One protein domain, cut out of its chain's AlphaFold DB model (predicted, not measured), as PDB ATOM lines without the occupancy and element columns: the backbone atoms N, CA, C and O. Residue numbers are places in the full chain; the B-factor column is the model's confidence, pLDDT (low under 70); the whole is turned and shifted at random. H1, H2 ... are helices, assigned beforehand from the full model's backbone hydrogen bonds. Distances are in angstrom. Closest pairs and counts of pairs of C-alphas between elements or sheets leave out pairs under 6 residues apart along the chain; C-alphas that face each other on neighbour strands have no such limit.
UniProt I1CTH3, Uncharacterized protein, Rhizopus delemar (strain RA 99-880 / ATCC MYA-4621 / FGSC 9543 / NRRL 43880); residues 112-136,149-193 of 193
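What this domain is: This is residues 112 to 136 and 149 to 193 of the 193 residues of an uncharacterized protein of Rhizopus delemar (strain RA 99-880 / ATCC MYA-4621 / FGSC 9543 / NRRL 43880) (UniProt I1CTH3). What shape do these atoms make? Two helices run side by side in opposite ways, loosely paired at a small angle: H1 comes first, and the much longer H2 makes the long axis of an open, rod-like pair. Residues 112 to 121 of H1 stand free, and so do residues 169 to 193, of which 169 to 191 belong to H2. What is printed, and how large is it? There are 70 residues with two named helices, H1 then H2, and no named strand; the class is all helix. The whole is extended, with a radius of gyration of the C-alphas of 18.6 A and spans of 66 by 24 by 7 A.

How they stand to each other: How near do the helices come? H1, residues 112 to 134, and H2, residues 149 to 191, are close but not clearly touching, with 1 pair of C-alphas within 8 A. The closest C-alphas are those of Phe 129 and Ala 161, 7.9 A apart. How are they directed? They run opposite ways at a shallow tilt of 10 degrees, 14.4 A from centre to centre. Are their backbones well formed? In H1 and H2 every O i to N i+4 pair is within hydrogen-bond range.

Where its parts are: Where is H1? It begins at C-alpha 112, at (12.330, -3.979, 26.762), and measures 32.5 A from first to last C-alpha. Where is H2? It runs 62.8 A from C-alpha 149, at (-12.263, 28.236, 3.452), to C-alpha 191, at (20.785, -24.537, 11.463).

The domain as a whole: Where is the printed part cut? Residues 137 to 148 are not printed, and C-alphas 136 and 149 are 15.1 A apart across the cut. What is the greatest distance? The two C-alphas farthest apart are those of Phe 149 and His 193, at 66.5 A. Where is confidence low? The mean pLDDT of the printed part is 74.2, and residues 133 to 136, 149 to 155, 189 to 190 and 192 to 193 are under 70.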
ATOM      1  N   ILE A 112      13.534  -4.273  25.981       74.44
ATOM      2  CA  ILE A 112      12.330  -3.979  26.762       74.44
ATOM      3  C   ILE A 112      12.214  -2.472  27.023       74.44
ATOM      4  O   ILE A 112      11.161  -1.891  26.782       74.44
ATOM      5  N   PHE A 113      13.302  -1.812  27.431       72.88
ATOM      6  CA  PHE A 113      13.310  -0.365  27.647       72.88
ATOM      7  C   PHE A 113      13.097   0.408  26.339       72.88
ATOM      8  O   PHE A 113      12.377   1.401  26.317       72.88
ATOM      9  N   ALA A 114      13.649  -0.085  25.225       73.56
ATOM     10  CA  ALA A 114      13.387   0.476  23.899       73.56
ATOM     11  C   ALA A 114      11.903   0.375  23.508       73.56
ATOM     12  O   ALA A 114      11.342   1.329  22.971       73.56
ATOM     13  N   VAL A 115      11.259  -0.761  23.798       77.00
ATOM     14  CA  VAL A 115       9.827  -0.970  23.548       77.00
ATOM     15  C   VAL A 115       8.986  -0.047  24.422       77.00
ATOM     16  O   VAL A 115       8.096   0.620  23.900       77.00
ATOM     17  N   PHE A 116       9.288   0.065  25.718       81.94
ATOM     18  CA  PHE A 116       8.598   1.005  26.605       81.94
ATOM     19  C   PHE A 116       8.777   2.453  26.158       81.94
ATOM     20  O   PHE A 116       7.800   3.196  26.120       81.94
ATOM     21  N   TYR A 117       9.985   2.853  25.762       78.38
ATOM     22  CA  TYR A 117      10.247   4.191  25.241       78.38
ATOM     23  C   TYR A 117       9.453   4.464  23.960       78.38
ATOM     24  O   TYR A 117       8.803   5.500  23.852       78.38
ATOM     25  N   ALA A 118       9.421   3.513  23.024       79.06
ATOM     26  CA  ALA A 118       8.628   3.630  21.804       79.06
ATOM     27  C   ALA A 118       7.120   3.714  22.097       79.06
ATOM     28  O   ALA A 118       6.423   4.521  21.488       79.06
ATOM     29  N   LEU A 119       6.621   2.930  23.055       79.25
ATOM     30  CA  LEU A 119       5.217   2.944  23.471       79.25
ATOM     31  C   LEU A 119       4.842   4.266  24.156       79.25
ATOM     32  O   LEU A 119       3.777   4.823  23.904       79.25
ATOM     33  N   SER A 120       5.753   4.799  24.971       80.44
ATOM     34  CA  SER A 120       5.614   6.104  25.629       80.44
ATOM     35  C   SER A 120       5.602   7.235  24.606       80.44
ATOM     36  O   SER A 120       4.764   8.128  24.664       80.44
ATOM     37  N   PHE A 121       6.508   7.170  23.631       83.62
ATOM     38  CA  PHE A 121       6.580   8.122  22.531       83.62
ATOM     39  C   PHE A 121       5.311   8.081  21.675       83.62
ATOM     40  O   PHE A 121       4.766   9.126  21.336       83.62
ATOM     41  N   LEU A 122       4.775   6.889  21.399       82.81
ATOM     42  CA  LEU A 122       3.499   6.719  20.705       82.81
ATOM     43  C   LEU A 122       2.341   7.357  21.485       82.81
ATOM     44  O   LEU A 122       1.548   8.094  20.905       82.81
ATOM     45  N   ALA A 123       2.256   7.109  22.795       81.81
ATOM     46  CA  ALA A 123       1.236   7.707  23.655       81.81
ATOM     47  C   ALA A 123       1.353   9.240  23.704       81.81
ATOM     48  O   ALA A 123       0.338   9.932  23.647       81.81
ATOM     49  N   PHE A 124       2.576   9.775  23.739       83.12
ATOM     50  CA  PHE A 124       2.834  11.215  23.689       83.12
ATOM     51  C   PHE A 124       2.409  11.829  22.351       83.12
ATOM     52  O   PHE A 124       1.747  12.863  22.328       83.12
ATOM     53  N   VAL A 125       2.717  11.167  21.235       82.19
ATOM     54  CA  VAL A 125       2.287  11.600  19.899       82.19
ATOM     55  C   VAL A 125       0.762  11.563  19.781       82.19
ATOM     56  O   VAL A 125       0.169  12.542  19.340       82.19
ATOM     57  N   LEU A 126       0.107  10.484  20.224       79.88
ATOM     58  CA  LEU A 126      -1.358  10.372  20.234       79.88
ATOM     59  C   LEU A 126      -2.011  11.436  21.123       79.88
ATOM     60  O   LEU A 126      -2.996  12.045  20.718       79.88
ATOM     61  N   SER A 127      -1.448  11.699  22.302       78.56
ATOM     62  CA  SER A 127      -1.896  12.779  23.184       78.56
ATOM     63  C   SER A 127      -1.741  14.147  22.517       78.56
ATOM     64  O   SER A 127      -2.676  14.942  22.557       78.56
ATOM     65  N   GLY A 128      -0.619  14.390  21.836       78.12
ATOM     66  CA  GLY A 128      -0.396  15.588  21.033       78.12
ATOM     67  C   GLY A 128      -1.421  15.739  19.911       78.12
ATOM     68  O   GLY A 128      -1.936  16.832  19.723       78.12
ATOM     69  N   PHE A 129      -1.791  14.653  19.225       75.31
ATOM     70  CA  PHE A 129      -2.866  14.666  18.226       75.31
ATOM     71  C   PHE A 129      -4.230  14.978  18.847       75.31
ATOM     72  O   PHE A 129      -4.940  15.828  18.323       75.31
ATOM     73  N   ILE A 130      -4.596  14.339  19.963       73.75
ATOM     74  CA  ILE A 130      -5.866  14.602  20.660       73.75
ATOM     75  C   ILE A 130      -5.944  16.071  21.075       73.75
ATOM     76  O   ILE A 130      -6.958  16.713  20.829       73.75
ATOM     77  N   ILE A 131      -4.868  16.617  21.644       75.75
ATOM     78  CA  ILE A 131      -4.782  18.034  22.002       75.75
ATOM     79  C   ILE A 131      -4.877  18.896  20.741       75.75
ATOM     80  O   ILE A 131      -5.694  19.798  20.707       75.75
ATOM     81  N   LEU A 132      -4.148  18.584  19.670       71.75
ATOM     82  CA  LEU A 132      -4.199  19.332  18.408       71.75
ATOM     83  C   LEU A 132      -5.615  19.383  17.800       71.75
ATOM     84  O   LEU A 132      -6.007  20.411  17.257       71.75
ATOM     85  N   PHE A 133      -6.398  18.312  17.932       65.88
ATOM     86  CA  PHE A 133      -7.806  18.286  17.523       65.88
ATOM     87  C   PHE A 133      -8.741  19.007  18.493       65.88
ATOM     88  O   PHE A 133      -9.699  19.656  18.075       65.88
ATOM     89  N   MET A 134      -8.478  18.892  19.792       63.28
ATOM     90  CA  MET A 134      -9.310  19.486  20.834       63.28
ATOM     91  C   MET A 134      -9.055  20.995  20.982       63.28
ATOM     92  O   MET A 134      -9.952  21.736  21.377       63.28
ATOM     93  N   THR A 135      -7.858  21.462  20.621       63.56
ATOM     94  CA  THR A 135      -7.400  22.847  20.774       63.56
ATOM     95  C   THR A 135      -8.037  23.814  19.775       63.56
ATOM     96  O   THR A 135      -7.967  25.012  20.016       63.56
ATOM     97  N   ASP A 136      -8.739  23.364  18.727       56.25
ATOM     98  CA  ASP A 136      -9.257  24.305  17.719       56.25
ATOM     99  C   ASP A 136     -10.659  23.989  17.164       56.25
ATOM    100  O   ASP A 136     -10.937  24.188  15.983       56.25
ATOM    101  N   PHE A 149     -13.566  28.206   2.770       56.50
ATOM    102  CA  PHE A 149     -12.263  28.236   3.452       56.50
ATOM    103  C   PHE A 149     -12.281  27.474   4.788       56.50
ATOM    104  O   PHE A 149     -11.302  26.819   5.139       56.50
ATOM    105  N   LYS A 150     -13.423  27.482   5.493       58.12
ATOM    106  CA  LYS A 150     -13.646  26.669   6.702       58.12
ATOM    107  C   LYS A 150     -13.566  25.176   6.381       58.12
ATOM    108  O   LYS A 150     -12.830  24.470   7.053       58.12
ATOM    109  N   VAL A 151     -14.219  24.728   5.305       61.62
ATOM    110  CA  VAL A 151     -14.185  23.325   4.852       61.62
ATOM    111  C   VAL A 151     -12.780  22.912   4.415       61.62
ATOM    112  O   VAL A 151     -12.346  21.810   4.726       61.62
ATOM    113  N   ILE A 152     -12.029  23.798   3.755       65.62
ATOM    114  CA  ILE A 152     -10.640  23.527   3.352       65.62
ATOM    115  C   ILE A 152      -9.718  23.429   4.574       65.62
ATOM    116  O   ILE A 152      -8.907  22.508   4.647       65.62
ATOM    117  N   LYS A 153      -9.853  24.335   5.552       65.12
ATOM    118  CA  LYS A 153      -9.078  24.302   6.804       65.12
ATOM    119  C   LYS A 153      -9.386  23.046   7.622       65.12
ATOM    120  O   LYS A 153      -8.470  22.393   8.111       65.12
ATOM    121  N   ASP A 154     -10.663  22.705   7.740       65.81
ATOM    122  CA  ASP A 154     -11.130  21.544   8.500       65.81
ATOM    123  C   ASP A 154     -10.728  20.225   7.811       65.81
ATOM    124  O   ASP A 154     -10.234  19.285   8.437       65.81
ATOM    125  N   SER A 155     -10.787  20.196   6.476       64.12
ATOM    126  CA  SER A 155     -10.312  19.075   5.659       64.12
ATOM    127  C   SER A 155      -8.792  18.914   5.698       64.12
ATOM    128  O   SER A 155      -8.305  17.785   5.732       64.12
ATOM    129  N   ALA A 156      -8.025  20.007   5.757       70.69
ATOM    130  CA  ALA A 156      -6.569  19.948   5.878       70.69
ATOM    131  C   ALA A 156      -6.130  19.309   7.205       70.69
ATOM    132  O   ALA A 156      -5.200  18.503   7.211       70.69
ATOM    133  N   GLY A 157      -6.827  19.604   8.309       71.94
ATOM    134  CA  GLY A 157      -6.594  18.950   9.601       71.94
ATOM    135  C   GLY A 157      -6.896  17.449   9.552       71.94
ATOM    136  O   GLY A 157      -6.075  16.629   9.967       71.94
ATOM    137  N   MET A 158      -8.031  17.076   8.957       74.25
ATOM    138  CA  MET A 158      -8.411  15.672   8.778       74.25
ATOM    139  C   MET A 158      -7.418  14.911   7.882       74.25
ATOM    140  O   MET A 158      -7.001  13.801   8.210       74.25
ATOM    141  N   LEU A 159      -6.975  15.524   6.784       77.88
ATOM    142  CA  LEU A 159      -6.005  14.946   5.855       77.88
ATOM    143  C   LEU A 159      -4.623  14.796   6.501       77.88
ATOM    144  O   LEU A 159      -4.000  13.741   6.375       77.88
ATOM    145  N   ALA A 160      -4.166  15.798   7.254       75.56
ATOM    146  CA  ALA A 160      -2.917  15.721   8.010       75.56
ATOM    147  C   ALA A 160      -2.942  14.580   9.039       75.56
ATOM    148  O   ALA A 160      -1.940  13.892   9.231       75.56
ATOM    149  N   ALA A 161      -4.093  14.317   9.654       71.31
ATOM    150  CA  ALA A 161      -4.243  13.219  10.597       71.31
ATOM    151  C   ALA A 161      -4.301  11.841   9.939       71.31
ATOM    152  O   ALA A 161      -3.724  10.886  10.462       71.31
ATOM    153  N   ILE A 162      -4.937  11.721   8.775       80.75
ATOM    154  CA  ILE A 162      -4.896  10.487   7.978       80.75
ATOM    155  C   ILE A 162      -3.447  10.183   7.579       80.75
ATOM    156  O   ILE A 162      -2.980   9.057   7.731       80.75
ATOM    157  N   ILE A 163      -2.695  11.200   7.153       82.75
ATOM    158  CA  ILE A 163      -1.273  11.045   6.833       82.75
ATOM    159  C   ILE A 163      -0.479  10.657   8.086       82.75
ATOM    160  O   ILE A 163       0.277   9.685   8.049       82.75
ATOM    161  N   GLY A 164      -0.685  11.343   9.213       79.38
ATOM    162  CA  GLY A 164      -0.005  11.052  10.477       79.38
ATOM    163  C   GLY A 164      -0.257   9.630  10.979       79.38
ATOM    164  O   GLY A 164       0.685   8.897  11.279       79.38
ATOM    165  N   THR A 165      -1.515   9.194  10.998       77.44
ATOM    166  CA  THR A 165      -1.885   7.824  11.393       77.44
ATOM    167  C   THR A 165      -1.331   6.783  10.423       77.44
ATOM    168  O   THR A 165      -0.813   5.758  10.868       77.44
ATOM    169  N   SER A 166      -1.336   7.058   9.114       81.56
ATOM    170  CA  SER A 166      -0.740   6.160   8.119       81.56
ATOM    171  C   SER A 166       0.772   5.994   8.302       81.56
ATOM    172  O   SER A 166       1.276   4.877   8.200       81.56
ATOM    173  N   LEU A 167       1.497   7.063   8.653       82.81
ATOM    174  CA  LEU A 167       2.936   7.020   8.933       82.81
ATOM    175  C   LEU A 167       3.239   6.215  10.199       82.81
ATOM    176  O   LEU A 167       4.187   5.428  10.224       82.81
ATOM    177  N   ILE A 168       2.420   6.364  11.239       81.38
ATOM    178  CA  ILE A 168       2.541   5.576  12.471       81.38
ATOM    179  C   ILE A 168       2.316   4.089  12.174       81.38
ATOM    180  O   ILE A 168       3.117   3.241  12.561       81.38
ATOM    181  N   ILE A 169       1.269   3.756  11.422       83.44
ATOM    182  CA  ILE A 169       0.983   2.371  11.029       83.44
ATOM    183  C   ILE A 169       2.113   1.806  10.163       83.44
ATOM    184  O   ILE A 169       2.580   0.696  10.413       83.44
ATOM    185  N   ALA A 170       2.609   2.570   9.188       79.81
ATOM    186  CA  ALA A 170       3.707   2.154   8.321       79.81
ATOM    187  C   ALA A 170       5.012   1.930   9.098       79.81
ATOM    188  O   ALA A 170       5.728   0.961   8.847       79.81
ATOM    189  N   THR A 171       5.323   2.790  10.070       80.19
ATOM    190  CA  THR A 171       6.518   2.633  10.914       80.19
ATOM    191  C   THR A 171       6.409   1.415  11.825       80.19
ATOM    192  O   THR A 171       7.356   0.630  11.887       80.19
ATOM    193  N   ILE A 172       5.252   1.179  12.451       83.31
ATOM    194  CA  ILE A 172       4.982  -0.048  13.220       83.31
ATOM    195  C   ILE A 172       5.135  -1.283  12.325       83.31
ATOM    196  O   ILE A 172       5.813  -2.244  12.694       83.31
ATOM    197  N   TRP A 173       4.570  -1.243  11.121       84.56
ATOM    198  CA  TRP A 173       4.651  -2.336  10.154       84.56
ATOM    199  C   TRP A 173       6.094  -2.653   9.743       84.56
ATOM    200  O   TRP A 173       6.508  -3.815   9.733       84.56
ATOM    201  N   LEU A 174       6.904  -1.626   9.474       81.69
ATOM    202  CA  LEU A 174       8.325  -1.788   9.160       81.69
ATOM    203  C   LEU A 174       9.124  -2.346  10.340       81.69
ATOM    204  O   LEU A 174      10.038  -3.145  10.130       81.69
ATOM    205  N   LEU A 175       8.796  -1.966  11.577       79.25
ATOM    206  CA  LEU A 175       9.437  -2.525  12.770       79.25
ATOM    207  C   LEU A 175       9.126  -4.014  12.932       79.25
ATOM    208  O   LEU A 175      10.042  -4.793  13.202       79.25
ATOM    209  N   ILE A 176       7.876  -4.416  12.698       80.06
ATOM    210  CA  ILE A 176       7.456  -5.822  12.709       80.06
ATOM    211  C   ILE A 176       8.235  -6.610  11.649       80.06
ATOM    212  O   ILE A 176       8.885  -7.603  11.972       80.06
ATOM    213  N   LEU A 177       8.264  -6.130  10.403       75.38
ATOM    214  CA  LEU A 177       9.033  -6.748   9.315       75.38
ATOM    215  C   LEU A 177      10.528  -6.846   9.636       75.38
ATOM    216  O   LEU A 177      11.165  -7.869   9.372       75.38
ATOM    217  N   ARG A 178      11.101  -5.801  10.238       77.62
ATOM    218  CA  ARG A 178      12.505  -5.787  10.661       77.62
ATOM    219  C   ARG A 178      12.776  -6.790  11.780       77.62
ATOM    220  O   ARG A 178      13.873  -7.344  11.843       77.62
ATOM    221  N   HIS A 179      11.815  -7.019  12.666       77.12
ATOM    222  CA  HIS A 179      11.936  -8.031  13.707       77.12
ATOM    223  C   HIS A 179      11.859  -9.438  13.107       77.12
ATOM    224  O   HIS A 179      12.789 -10.217  13.297       77.12
ATOM    225  N   PHE A 180      10.857  -9.719  12.271       76.75
ATOM    226  CA  PHE A 180      10.725 -11.009  11.585       76.75
ATOM    227  C   PHE A 180      11.949 -11.364  10.734       76.75
ATOM    228  O   PHE A 180      12.447 -12.483  10.800       76.75
ATOM    229  N   THR A 181      12.489 -10.415   9.970       78.19
ATOM    230  CA  THR A 181      13.699 -10.652   9.160       78.19
ATOM    231  C   THR A 181      14.943 -10.917  10.010       78.19
ATOM    232  O   THR A 181      15.776 -11.743   9.631       78.19
ATOM    233  N   LYS A 182      15.074 -10.270  11.176       71.62
ATOM    234  CA  LYS A 182      16.145 -10.578  12.138       71.62
ATOM    235  C   LYS A 182      15.992 -11.975  12.726       71.62
ATOM    236  O   LYS A 182      16.984 -12.696  12.769       71.62
ATOM    237  N   GLU A 183      14.783 -12.351  13.133       71.56
ATOM    238  CA  GLU A 183      14.511 -13.686  13.669       71.56
ATOM    239  C   GLU A 183      14.841 -14.758  12.630       71.56
ATOM    240  O   GLU A 183      15.639 -15.649  12.908       71.56
ATOM    241  N   ILE A 184      14.356 -14.615  11.392       77.62
ATOM    242  CA  ILE A 184      14.654 -15.550  10.293       77.62
ATOM    243  C   ILE A 184      16.164 -15.711  10.091       77.62
ATOM    244  O   ILE A 184      16.653 -16.837  10.016       77.62
ATOM    245  N   LYS A 185      16.926 -14.609  10.052       72.38
ATOM    246  CA  LYS A 185      18.390 -14.667   9.927       72.38
ATOM    247  C   LYS A 185      19.034 -15.437  11.086       72.38
ATOM    248  O   LYS A 185      19.979 -16.187  10.862       72.38
ATOM    249  N   ASN A 186      18.532 -15.256  12.304       72.50
ATOM    250  CA  ASN A 186      19.050 -15.909  13.503       72.50
ATOM    251  C   ASN A 186      18.748 -17.420  13.509       72.50
ATOM    252  O   ASN A 186      19.623 -18.225  13.821       72.50
ATOM    253  N   TYR A 187      17.542 -17.812  13.084       71.50
ATOM    254  CA  TYR A 187      17.167 -19.218  12.898       71.50
ATOM    255  C   TYR A 187      18.028 -19.910  11.837       71.50
ATOM    256  O   TYR A 187      18.470 -21.036  12.049       71.50
ATOM    257  N   LEU A 188      18.324 -19.234  10.727       70.25
ATOM    258  CA  LEU A 188      19.142 -19.785   9.641       70.25
ATOM    259  C   LEU A 188      20.601 -20.021  10.072       70.25
ATOM    260  O   LEU A 188      21.189 -21.044   9.734       70.25
ATOM    261  N   LEU A 189      21.160 -19.118  10.884       68.88
ATOM    262  CA  LEU A 189      22.507 -19.246  11.455       68.88
ATOM    263  C   LEU A 189      22.613 -20.413  12.450       68.88
ATOM    264  O   LEU A 189      23.649 -21.062  12.534       68.88
ATOM    265  N   LYS A 190      21.524 -20.711  13.168       64.38
ATOM    266  CA  LYS A 190      21.453 -21.815  14.134       64.38
ATOM    267  C   LYS A 190      21.336 -23.199  13.482       64.38
ATOM    268  O   LYS A 190      21.626 -24.185  14.138       64.38
ATOM    269  N   ILE A 191      20.902 -23.276  12.222       71.19
ATOM    270  CA  ILE A 191      20.785 -24.537  11.463       71.19
ATOM    271  C   ILE A 191      22.115 -24.909  10.774       71.19
ATOM    272  O   ILE A 191      22.316 -26.063  10.410       71.19
ATOM    273  N   GLN A 192      23.033 -23.951  10.592       58.44
ATOM    274  CA  GLN A 192      24.349 -24.191   9.980       58.44
ATOM    275  C   GLN A 192      25.443 -24.660  10.956       58.44
ATOM    276  O   GLN A 192      26.538 -24.986  10.498       58.44
ATOM    277  N   HIS A 193      25.165 -24.686  12.260       48.28
ATOM    278  CA  HIS A 193      26.081 -25.132  13.312       48.28
ATOM    279  C   HIS A 193      25.547 -26.390  13.993       48.28
ATOM    280  O   HIS A 193      26.395 -27.220  14.386       48.28
TER     281      HIS A 193